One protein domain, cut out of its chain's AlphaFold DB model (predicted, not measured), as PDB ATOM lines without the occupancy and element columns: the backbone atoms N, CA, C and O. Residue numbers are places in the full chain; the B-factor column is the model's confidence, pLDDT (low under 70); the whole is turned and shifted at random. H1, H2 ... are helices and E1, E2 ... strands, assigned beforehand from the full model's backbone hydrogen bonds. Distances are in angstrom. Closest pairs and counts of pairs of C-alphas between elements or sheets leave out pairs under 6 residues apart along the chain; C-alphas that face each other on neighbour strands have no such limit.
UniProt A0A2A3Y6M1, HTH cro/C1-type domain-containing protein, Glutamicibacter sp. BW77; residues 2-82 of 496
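This is residues 2 to 82 of the 496 residues of the protein "HTH cro/C1-type domain-containing protein" of Glutamicibacter sp. BW77 (UniProt A0A2A3Y6M1). Five short helices, H2 to H6, cluster into a head, with contacts that run round in a ring from H2 to H4, H3, H5, H6 and back to H2. A ribbon of two antiparallel strands, E1 and E2, reaches out from this head, and H1 lies toward the ribbon's far end, away from the other helices. The printed part has 81 residues with six named helices and two named strands, in the order H1, E1, H2, H3, H4, H5, H6, E2, and its class is mostly helix. The whole is compact by its radius of gyration of the C-alphas, 12.8 A, yet elongated in outline, with spans of 38 by 22 by 20 A.

Start at H1, residues 2 to 11, and look from it to E1, residues 13 to 17: their closest C-alphas, those of Ala 8 and Gln 14, are 6.8 A apart. E1 is the antiparallel neighbour of E2, residues 75 to 79, at 150 degrees between their directions; find N 16 and O 76 at 2.9 A and N 14 and O 78 at 3.0 A, both within hydrogen-bond range. Next comes H2, residues 19 to 25, which touches H4, residues 41 to 48, about perpendicular at 87 degrees, closest at the C-alphas of Glu 20 and Cys 48, 4.8 A. H3, residues 30 to 37, touches H4 about perpendicular at 75 degrees, closest at the C-alphas of Ala 34 and Val 41, 5.5 A. H3 also touches H5, residues 57 to 67, only just about perpendicular at 73 degrees, closest at the C-alphas of Thr 37 and Lys 66, 5.9 A. H6, residues 71 to 74, touches H5, closest at the C-alphas of Cys 64 and Pro 71, 6.3 A. H6 touches H2 too, closest at the C-alphas of Leu 19 and Val 74, 4.6 A. H1 is apart from H2, H3, H4, H5 and H6. In H1 to H5 every O i to N i+4 pair is within hydrogen-bond range, and H6 is too short for such a pair.

Find C-alpha 2 at (108.963, -41.636, 57.774); from there H1 runs 14.1 A to C-alpha 11. E1 covers 13.0 A, H2 10.0 A, H3 10.5 A and H4 10.3 A. Go on to C-alpha 57 at (110.122, -32.063, 53.970), where H5 begins its 15.2 A. H6 covers 5.3 A, and E2 runs 13.1 A to C-alpha 79 at (108.354, -37.786, 75.092).

The two C-alphas farthest apart are those of Gln 35 and Pro 82, 39.8 A. The printed part has no cut. No link is long; the link from H4 to H5, 8 residues, is short, and the others are tight. In this model pLDDT is under 70 at residues 2 to 15, residue 53 and residues 77 to 82, and H1 has a mean of 39.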
ATOM      1  N   GLN A   2     110.109 -40.705  57.638       35.16
ATOM      2  CA  GLN A   2     108.963 -41.636  57.774       35.16
ATOM      3  C   GLN A   2     109.176 -42.695  58.876       35.16
ATOM      4  O   GLN A   2     108.222 -43.078  59.545       35.16
ATOM      5  N   ALA A   3     110.428 -43.114  59.105       34.81
ATOM      6  CA  ALA A   3     110.821 -43.948  60.244       34.81
ATOM      7  C   ALA A   3     110.649 -43.229  61.598       34.81
ATOM      8  O   ALA A   3     110.036 -43.794  62.493       34.81
ATOM      9  N   LEU A   4     111.062 -41.959  61.705       39.16
ATOM     10  CA  LEU A   4     110.909 -41.126  62.910       39.16
ATOM     11  C   LEU A   4     109.437 -40.799  63.223       39.16
ATOM     12  O   LEU A   4     109.022 -40.858  64.373       39.16
ATOM     13  N   MET A   5     108.608 -40.529  62.207       38.53
ATOM     14  CA  MET A   5     107.164 -40.320  62.396       38.53
ATOM     15  C   MET A   5     106.415 -41.630  62.703       38.53
ATOM     16  O   MET A   5     105.403 -41.608  63.405       38.53
ATOM     17  N   ARG A   6     106.910 -42.783  62.221       38.91
ATOM     18  CA  ARG A   6     106.422 -44.113  62.632       38.91
ATOM     19  C   ARG A   6     106.795 -44.418  64.077       38.91
ATOM     20  O   ARG A   6     105.916 -44.820  64.832       38.91
ATOM     21  N   GLU A   7     108.042 -44.180  64.473       35.56
ATOM     22  CA  GLU A   7     108.477 -44.295  65.866       35.56
ATOM     23  C   GLU A   7     107.662 -43.379  66.770       35.56
ATOM     24  O   GLU A   7     107.206 -43.832  67.820       35.56
ATOM     25  N   ALA A   8     107.375 -42.146  66.341       38.75
ATOM     26  CA  ALA A   8     106.647 -41.196  67.169       38.75
ATOM     27  C   ALA A   8     105.192 -41.598  67.441       38.75
ATOM     28  O   ALA A   8     104.688 -41.495  68.563       38.75
ATOM     29  N   LYS A   9     104.539 -42.173  66.427       41.56
ATOM     30  CA  LYS A   9     103.179 -42.714  66.531       41.56
ATOM     31  C   LYS A   9     103.113 -44.015  67.345       41.56
ATOM     32  O   LYS A   9     102.070 -44.311  67.922       41.56
ATOM     33  N   ILE A  10     104.210 -44.776  67.407       42.53
ATOM     34  CA  ILE A  10     104.327 -46.032  68.168       42.53
ATOM     35  C   ILE A  10     104.735 -45.777  69.633       42.53
ATOM     36  O   ILE A  10     104.295 -46.505  70.520       42.53
ATOM     37  N   THR A  11     105.528 -44.735  69.910       41.91
ATOM     38  CA  THR A  11     106.068 -44.424  71.251       41.91
ATOM     39  C   THR A  11     105.271 -43.384  72.038       41.91
ATOM     40  O   THR A  11     105.521 -43.216  73.228       41.91
ATOM     41  N   GLY A  12     104.290 -42.713  71.424       49.31
ATOM     42  CA  GLY A  12     103.562 -41.628  72.086       49.31
ATOM     43  C   GLY A  12     104.466 -40.418  72.315       49.31
ATOM     44  O   GLY A  12     104.541 -39.891  73.417       49.31
ATOM     45  N   THR A  13     105.208 -40.001  71.297       55.91
ATOM     46  CA  THR A  13     106.000 -38.764  71.312       55.91
ATOM     47  C   THR A  13     105.313 -37.716  70.439       55.91
ATOM     48  O   THR A  13     104.662 -38.043  69.446       55.91
ATOM     49  N   GLN A  14     105.416 -36.446  70.830       63.53
ATOM     50  CA  GLN A  14     104.879 -35.320  70.067       63.53
ATOM     51  C   GLN A  14     106.045 -34.559  69.440       63.53
ATOM     52  O   GLN A  14     106.986 -34.174  70.138       63.53
ATOM     53  N   THR A  15     105.986 -34.352  68.126       64.50
ATOM     54  CA  THR A  15     106.906 -33.451  67.430       64.50
ATOM     55  C   THR A  15     106.410 -32.029  67.644       64.50
ATOM     56  O   THR A  15     105.294 -31.703  67.246       64.50
ATOM     57  N   ILE A  16     107.215 -31.207  68.304       74.00
ATOM     58  CA  ILE A  16     106.948 -29.782  68.485       74.00
ATOM     59  C   ILE A  16     107.932 -28.985  67.637       74.00
ATOM     60  O   ILE A  16     109.096 -29.365  67.507       74.00
ATOM     61  N   SER A  17     107.464 -27.890  67.045       78.38
ATOM     62  CA  SER A  17     108.354 -26.940  66.389       78.38
ATOM     63  C   SER A  17     109.043 -26.078  67.444       78.38
ATOM     64  O   SER A  17     108.408 -25.620  68.393       78.38
ATOM     65  N   VAL A  18     110.352 -25.901  67.296       80.12
ATOM     66  CA  VAL A  18     111.212 -25.103  68.187       80.12
ATOM     67  C   VAL A  18     111.886 -23.970  67.399       80.12
ATOM     68  O   VAL A  18     112.824 -23.327  67.865       80.12
ATOM     69  N   LEU A  19     111.351 -23.679  66.205       83.75
ATOM     70  CA  LEU A  19     111.860 -22.679  65.268       83.75
ATOM     71  C   LEU A  19     112.069 -21.301  65.914       83.75
ATOM     72  O   LEU A  19     113.051 -20.633  65.605       83.75
ATOM     73  N   GLU A  20     111.191 -20.892  66.834       85.25
ATOM     74  CA  GLU A  20     111.313 -19.609  67.537       85.25
ATOM     75  C   GLU A  20     112.645 -19.475  68.294       85.25
ATOM     76  O   GLU A  20     113.308 -18.443  68.198       85.25
ATOM     77  N   ASN A  21     113.084 -20.525  68.994       83.06
ATOM     78  CA  ASN A  21     114.350 -20.494  69.730       83.06
ATOM     79  C   ASN A  21     115.540 -20.394  68.777       83.06
ATOM     80  O   ASN A  21     116.493 -19.671  69.053       83.06
ATOM     81  N   THR A  22     115.468 -21.075  67.638       83.62
ATOM     82  CA  THR A  22     116.522 -21.057  66.619       83.62
ATOM     83  C   THR A  22     116.642 -19.688  65.955       83.62
ATOM     84  O   THR A  22     117.755 -19.203  65.755       83.62
ATOM     85  N   LEU A  23     115.518 -19.017  65.685       85.94
ATOM     86  CA  LEU A  23     115.510 -17.642  65.182       85.94
ATOM     87  C   LEU A  23     116.061 -16.650  66.217       85.94
ATOM     88  O   LEU A  23     116.892 -15.810  65.871       85.94
ATOM     89  N   ARG A  24     115.675 -16.796  67.494       85.75
ATOM     90  CA  ARG A  24     116.205 -15.977  68.599       85.75
ATOM     91  C   ARG A  24     117.713 -16.156  68.783       85.75
ATOM     92  O   ARG A  24     118.425 -15.163  68.873       85.75
ATOM     93  N   LEU A  25     118.214 -17.394  68.795       84.38
ATOM     94  CA  LEU A  25     119.645 -17.696  68.963       84.38
ATOM     95  C   LEU A  25     120.509 -17.146  67.826       84.38
ATOM     96  O   LEU A  25     121.668 -16.806  68.043       84.38
ATOM     97  N   ARG A  26     119.945 -17.044  66.619       84.25
ATOM     98  CA  ARG A  26     120.636 -16.513  65.436       84.25
ATOM     99  C   ARG A  26     120.365 -15.031  65.186       84.25
ATOM    100  O   ARG A  26     120.882 -14.487  64.215       84.25
ATOM    101  N   ASN A  27     119.587 -14.383  66.056       87.19
ATOM    102  CA  ASN A  27     119.197 -12.978  65.959       87.19
ATOM    103  C   ASN A  27     118.551 -12.618  64.600       87.19
ATOM    104  O   ASN A  27     118.868 -11.593  63.999       87.19
ATOM    105  N   ILE A  28     117.676 -13.496  64.091       88.44
ATOM    106  CA  ILE A  28     116.965 -13.336  62.811       88.44
ATOM    107  C   ILE A  28     115.488 -13.050  63.102       88.44
ATOM    108  O   ILE A  28     114.846 -13.806  63.831       88.44
ATOM    109  N   SER A  29     114.925 -11.988  62.512       90.12
ATOM    110  CA  SER A  29     113.487 -11.706  62.635       90.12
ATOM    111  C   SER A  29     112.635 -12.630  61.756       90.12
ATOM    112  O   SER A  29     113.117 -13.194  60.771       90.12
ATOM    113  N   LEU A  30     111.343 -12.767  62.075       88.25
ATOM    114  CA  LEU A  30     110.421 -13.602  61.293       88.25
ATOM    115  C   LEU A  30     110.345 -13.149  59.821       88.25
ATOM    116  O   LEU A  30     110.375 -13.980  58.914       88.25
ATOM    117  N   ASP A  31     110.342 -11.835  59.585       88.00
ATOM    118  CA  ASP A  31     110.317 -11.241  58.242       88.00
ATOM    119  C   ASP A  31     111.617 -11.497  57.471       88.00
ATOM    120  O   ASP A  31     111.595 -11.820  56.283       88.00
ATOM    121  N   GLN A  32     112.766 -11.426  58.150       87.12
ATOM    122  CA  GLN A  32     114.059 -11.774  57.555       87.12
ATOM    123  C   GLN A  32     114.136 -13.266  57.221       87.12
ATOM    124  O   GLN A  32     114.674 -13.643  56.178       87.12
ATOM    125  N   ALA A  33     113.583 -14.129  58.077       86.06
ATOM    126  CA  ALA A  33     113.498 -15.560  57.815       86.06
ATOM    127  C   ALA A  33     112.595 -15.855  56.606       86.06
ATOM    128  O   ALA A  33     112.982 -16.649  55.746       86.06
ATOM    129  N   ALA A  34     111.451 -15.175  56.484       90.50
ATOM    130  CA  ALA A  34     110.556 -15.290  55.333       90.50
ATOM    131  C   ALA A  34     111.240 -14.858  54.028       90.50
ATOM    132  O   ALA A  34     111.226 -15.601  53.048       90.50
ATOM    133  N   GLN A  35     111.936 -13.716  54.032       89.50
ATOM    134  CA  GLN A  35     112.688 -13.235  52.866       89.50
ATOM    135  C   GLN A  35     113.808 -14.193  52.440       89.50
ATOM    136  O   GLN A  35     114.013 -14.419  51.250       89.50
ATOM    137  N   ARG A  36     114.531 -14.789  53.397       88.56
ATOM    138  CA  ARG A  36     115.648 -15.709  53.108       88.56
ATOM    139  C   ARG A  36     115.197 -17.077  52.608       88.56
ATOM    140  O   ARG A  36     115.921 -17.717  51.846       88.56
ATOM    141  N   THR A  37     114.042 -17.546  53.073       87.19
ATOM    142  CA  THR A  37     113.553 -18.911  52.826       87.19
ATOM    143  C   THR A  37     112.488 -18.971  51.732       87.19
ATOM    144  O   THR A  37     112.261 -20.042  51.176       87.19
ATOM    145  N   GLY A  38     111.838 -17.847  51.411       85.81
ATOM    146  CA  GLY A  38     110.679 -17.797  50.519       85.81
ATOM    147  C   GLY A  38     109.410 -18.410  51.126       85.81
ATOM    148  O   GLY A  38     108.437 -18.628  50.407       85.81
ATOM    149  N   VAL A  39     109.413 -18.721  52.428       88.56
ATOM    150  CA  VAL A  39     108.250 -19.256  53.149       88.56
ATOM    151  C   VAL A  39     107.405 -18.089  53.677       88.56
ATOM    152  O   VAL A  39     107.977 -17.161  54.252       88.56
ATOM    153  N   PRO A  40     106.067 -18.108  53.521       90.25
ATOM    154  CA  PRO A  40     105.205 -17.049  54.037       90.25
ATOM    155  C   PRO A  40     105.376 -16.826  55.545       90.25
ATOM    156  O   PRO A  40     105.480 -17.778  56.321       90.25
ATOM    157  N   VAL A  41     105.336 -15.556  55.964       88.50
ATOM    158  CA  VAL A  41     105.447 -15.137  57.375       88.50
ATOM    159  C   VAL A  41     104.396 -15.837  58.246       88.50
ATOM    160  O   VAL A  41     104.702 -16.265  59.355       88.50
ATOM    161  N   GLU A  42     103.179 -16.034  57.729       86.12
ATOM    162  CA  GLU A  42     102.088 -16.720  58.435       86.12
ATOM    163  C   GLU A  42     102.410 -18.193  58.747       86.12
ATOM    164  O   GLU A  42     102.133 -18.681  59.844       86.12
ATOM    165  N   ASP A  43     103.044 -18.903  57.811       84.44
ATOM    166  CA  ASP A  43     103.412 -20.308  57.991       84.44
ATOM    167  C   ASP A  43     104.594 -20.455  58.959       84.44
ATOM    168  O   ASP A  43     104.618 -21.371  59.786       84.44
ATOM    169  N   LEU A  44     105.549 -19.518  58.915       85.75
ATOM    170  CA  LEU A  44     106.628 -19.440  59.905       85.75
ATOM    171  C   LEU A  44     106.090 -19.093  61.294       85.75
ATOM    172  O   LEU A  44     106.537 -19.676  62.279       85.75
ATOM    173  N   HIS A  45     105.084 -18.221  61.380       86.81
ATOM    174  CA  HIS A  45     104.423 -17.887  62.637       86.81
ATOM    175  C   HIS A  45     103.724 -19.111  63.241       86.81
ATOM    176  O   HIS A  45     103.949 -19.412  64.411       86.81
ATOM    177  N   LYS A  46     102.965 -19.880  62.440       82.62
ATOM    178  CA  LYS A  46     102.340 -21.154  62.864       82.62
ATOM    179  C   LYS A  46     103.364 -22.160  63.390       82.62
ATOM    180  O   LYS A  46     103.087 -22.883  64.347       82.62
ATOM    181  N   LEU A  47     104.555 -22.198  62.792       82.56
ATOM    182  CA  LEU A  47     105.667 -23.013  63.280       82.56
ATOM    183  C   LEU A  47     106.247 -22.472  64.594       82.56
ATOM    184  O   LEU A  47     106.561 -23.273  65.469       82.56
ATOM    185  N   CYS A  48     106.375 -21.159  64.782       83.12
ATOM    186  CA  CYS A  48     106.865 -20.583  66.040       83.12
ATOM    187  C   CYS A  48     105.907 -20.827  67.214       83.12
ATOM    188  O   CYS A  48     106.356 -21.249  68.274       83.12
ATOM    189  N   ILE A  49     104.597 -20.659  67.011       80.50
ATOM    190  CA  ILE A  49     103.592 -20.869  68.069       80.50
ATOM    191  C   ILE A  49     103.219 -22.347  68.285       80.50
ATOM    192  O   ILE A  49     102.433 -22.664  69.174       80.50
ATOM    193  N   GLY A  50     103.770 -23.263  67.479       73.06
ATOM    194  CA  GLY A  50     103.521 -24.704  67.595       73.06
ATOM    195  C   GLY A  50     102.131 -25.164  67.135       73.06
ATOM    196  O   GLY A  50     101.735 -26.281  67.457       73.06
ATOM    197  N   ASP A  51     101.412 -24.335  66.375       74.62
ATOM    198  CA  ASP A  51     100.064 -24.614  65.845       74.62
ATOM    199  C   ASP A  51     100.098 -25.287  64.455       74.62
ATOM    200  O   ASP A  51      99.084 -25.647  63.857       74.62
ATOM    201  N   ALA A  52     101.296 -25.501  63.906       72.31
ATOM    202  CA  ALA A  52     101.471 -26.219  62.652       72.31
ATOM    203  C   ALA A  52     101.145 -27.718  62.806       72.31
ATOM    204  O   ALA A  52     101.807 -28.454  63.538       72.31
ATOM    205  N   THR A  53     100.179 -28.208  62.026       64.88
ATOM    206  CA  THR A  53      99.812 -29.639  61.969       64.88
ATOM    207  C   THR A  53     100.862 -30.510  61.266       64.88
ATOM    208  O   THR A  53     100.853 -31.736  61.399       64.88
ATOM    209  N   GLY A  54     101.792 -29.890  60.538       72.69
ATOM    210  CA  GLY A  54     102.943 -30.537  59.920       72.69
ATOM    211  C   GLY A  54     103.722 -29.584  59.016       72.69
ATOM    212  O   GLY A  54     103.224 -28.530  58.628       72.69
ATOM    213  N   ILE A  55     104.944 -29.976  58.650       80.56
ATOM    214  CA  ILE A  55     105.793 -29.250  57.699       80.56
ATOM    215  C   ILE A  55     106.201 -30.181  56.557       80.56
ATOM    216  O   ILE A  55     106.552 -31.344  56.777       80.56
ATOM    217  N   LYS A  56     106.144 -29.693  55.313       83.00
ATOM    218  CA  LYS A  56     106.638 -30.460  54.162       83.00
ATOM    219  C   LYS A  56     108.157 -30.609  54.268       83.00
ATOM    220  O   LYS A  56     108.854 -29.655  54.600       83.00
ATOM    221  N   LEU A  57     108.679 -31.788  53.922       80.06
ATOM    222  CA  LEU A  57     110.122 -32.063  53.970       80.06
ATOM    223  C   LEU A  57     110.928 -31.106  53.077       80.06
ATOM    224  O   LEU A  57     112.014 -30.684  53.457       80.06
ATOM    225  N   SER A  58     110.376 -30.723  51.923       83.38
ATOM    226  CA  SER A  58     110.973 -29.726  51.030       83.38
ATOM    227  C   SER A  58     111.108 -28.359  51.707       83.38
ATOM    228  O   SER A  58     112.152 -27.727  51.609       83.38
ATOM    229  N   THR A  59     110.083 -27.929  52.444       83.75
ATOM    230  CA  THR A  59     110.082 -26.667  53.195       83.75
ATOM    231  C   THR A  59     111.062 -26.717  54.365       83.75
ATOM    232  O   THR A  59     111.812 -25.769  54.576       83.75
ATOM    233  N   LEU A  60     111.119 -27.844  55.083       85.81
ATOM    234  CA  LEU A  60     112.079 -28.058  56.167       85.81
ATOM    235  C   LEU A  60     113.530 -28.005  55.664       85.81
ATOM    236  O   LEU A  60     114.369 -27.371  56.296       85.81
ATOM    237  N   ALA A  61     113.821 -28.616  54.514       85.12
ATOM    238  CA  ALA A  61     115.153 -28.588  53.912       85.12
ATOM    239  C   ALA A  61     115.578 -27.167  53.498       85.12
ATOM    240  O   ALA A  61     116.719 -26.775  53.740       85.12
ATOM    241  N   VAL A  62     114.656 -26.378  52.930       88.38
ATOM    242  CA  VAL A  62     114.908 -24.970  52.579       88.38
ATOM    243  C   VAL A  62     115.167 -24.128  53.829       88.38
ATOM    244  O   VAL A  62     116.112 -23.342  53.841       88.38
ATOM    245  N   LEU A  63     114.386 -24.330  54.895       85.94
ATOM    246  CA  LEU A  63     114.598 -23.668  56.185       85.94
ATOM    247  C   LEU A  63     115.983 -23.971  56.757       85.94
ATOM    248  O   LEU A  63     116.727 -23.043  57.055       85.94
ATOM    249  N   CYS A  64     116.347 -25.252  56.829       87.25
ATOM    250  CA  CYS A  64     117.642 -25.698  57.347       87.25
ATOM    251  C   CYS A  64     118.809 -25.119  56.533       87.25
ATOM    252  O   CYS A  64     119.761 -24.584  57.091       87.25
ATOM    253  N   SER A  65     118.698 -25.139  55.200       87.44
ATOM    254  CA  SER A  65     119.732 -24.614  54.301       87.44
ATOM    255  C   SER A  65     119.901 -23.094  54.384       87.44
ATOM    256  O   SER A  65     121.024 -22.607  54.291       87.44
ATOM    257  N   LYS A  66     118.811 -22.329  54.515       88.88
ATOM    258  CA  LYS A  66     118.847 -20.854  54.472       88.88
ATOM    259  C   LYS A  66     119.046 -20.201  55.836       88.88
ATOM    260  O   LYS A  66     119.483 -19.052  55.892       88.88
ATOM    261  N   LEU A  67     118.721 -20.911  56.914       85.25
ATOM    262  CA  LEU A  67     118.924 -20.465  58.293       85.25
ATOM    263  C   LEU A  67     120.158 -21.106  58.947       85.25
ATOM    264  O   LEU A  67     120.422 -20.834  60.118       85.25
ATOM    265  N   ASP A  68     120.910 -21.914  58.188       85.25
ATOM    266  CA  ASP A  68     122.122 -22.612  58.635       85.25
ATOM    267  C   ASP A  68     121.883 -23.481  59.884       85.25
ATOM    268  O   ASP A  68     122.680 -23.517  60.818       85.25
ATOM    269  N   CYS A  69     120.732 -24.152  59.946       82.44
ATOM    270  CA  CYS A  69     120.322 -24.959  61.093       82.44
ATOM    271  C   CYS A  69     120.053 -26.413  60.710       82.44
ATOM    272  O   CYS A  69     119.796 -26.737  59.550       82.44
ATOM    273  N   ASN A  70     120.111 -27.302  61.698       84.62
ATOM    274  CA  ASN A  70     119.773 -28.704  61.515       84.62
ATOM    275  C   ASN A  70     118.261 -28.928  61.676       84.62
ATOM    276  O   ASN A  70     117.585 -28.164  62.366       84.62
ATOM    277  N   PRO A  71     117.705 -30.016  61.111       82.19
ATOM    278  CA  PRO A  71     116.296 -30.365  61.292       82.19
ATOM    279  C   PRO A  71     115.855 -30.454  62.763       82.19
ATOM    280  O   PRO A  71     114.724 -30.085  63.074       82.19
ATOM    281  N   ASP A  72     116.753 -30.877  63.658       80.31
ATOM    282  CA  ASP A  72     116.505 -30.977  65.105       80.31
ATOM    283  C   ASP A  72     116.416 -29.602  65.802       80.31
ATOM    284  O   ASP A  72     115.795 -29.475  66.861       80.31
ATOM    285  N   ASP A  73     116.969 -28.554  65.182       79.69
ATOM    286  CA  ASP A  73     116.844 -27.165  65.643       79.69
ATOM    287  C   ASP A  73     115.473 -26.571  65.271       79.69
ATOM    288  O   ASP A  73     115.036 -25.567  65.833       79.69
ATOM    289  N   VAL A  74     114.769 -27.173  64.308       80.62
ATOM    290  CA  VAL A  74     113.433 -26.737  63.872       80.62
ATOM    291  C   VAL A  74     112.346 -27.603  64.500       80.62
ATOM    292  O   VAL A  74     111.297 -27.086  64.876       80.62
ATOM    293  N   LEU A  75     112.586 -28.908  64.652       83.12
ATOM    294  CA  LEU A  75     111.629 -29.872  65.188       83.12
ATOM    295  C   LEU A  75     112.268 -30.697  66.305       83.12
ATOM    296  O   LEU A  75     113.208 -31.445  66.066       83.12
ATOM    297  N   GLN A  76     111.688 -30.657  67.503       76.00
ATOM    298  CA  GLN A  76     112.092 -31.536  68.599       76.00
ATOM    299  C   GLN A  76     111.028 -32.591  68.878       76.00
ATOM    300  O   GLN A  76     109.825 -32.319  68.915       76.00
ATOM    301  N   VAL A  77     111.481 -33.817  69.126       68.12
ATOM    302  CA  VAL A  77     110.630 -34.925  69.558       68.12
ATOM    303  C   VAL A  77     110.617 -34.946  71.085       68.12
ATOM    304  O   VAL A  77     111.581 -35.387  71.709       68.12
ATOM    305  N   LYS A  78     109.531 -34.473  71.712       60.00
ATOM    306  CA  LYS A  78     109.357 -34.604  73.168       60.00
ATOM    307  C   LYS A  78     108.647 -35.923  73.507       60.00
ATOM    308  O   LYS A  78     107.622 -36.237  72.888       60.00
ATOM    309  N   PRO A  79     109.122 -36.685  74.513       55.28
ATOM    310  CA  PRO A  79     108.354 -37.786  75.092       55.28
ATOM    311  C   PRO A  79     107.032 -37.244  75.634       55.28
ATOM    312  O   PRO A  79     107.057 -36.347  76.479       55.28
ATOM    313  N   GLN A  80     105.873 -37.764  75.198       57.62
ATOM    314  CA  GLN A  80     104.667 -37.503  75.981       57.62
ATOM    315  C   GLN A  80     104.801 -38.307  77.266       57.62
ATOM    316  O   GLN A  80     104.773 -39.538  77.245       57.62
ATOM    317  N   VAL A  81     104.942 -37.625  78.398       55.34
ATOM    318  CA  VAL A  81     104.747 -38.268  79.696       55.34
ATOM    319  C   VAL A  81     103.268 -38.662  79.749       55.34
ATOM    320  O   VAL A  81     102.410 -37.777  79.698       55.34
ATOM    321  N   PRO A  82     102.918 -39.963  79.785       56.62
ATOM    322  CA  PRO A  82     101.520 -40.343  79.854       56.62
ATOM    323  C   PRO A  82     100.915 -39.746  81.131       56.62
ATOM    324  O   PRO A  82     101.564 -39.785  82.178       56.62
TER     325      PRO A  82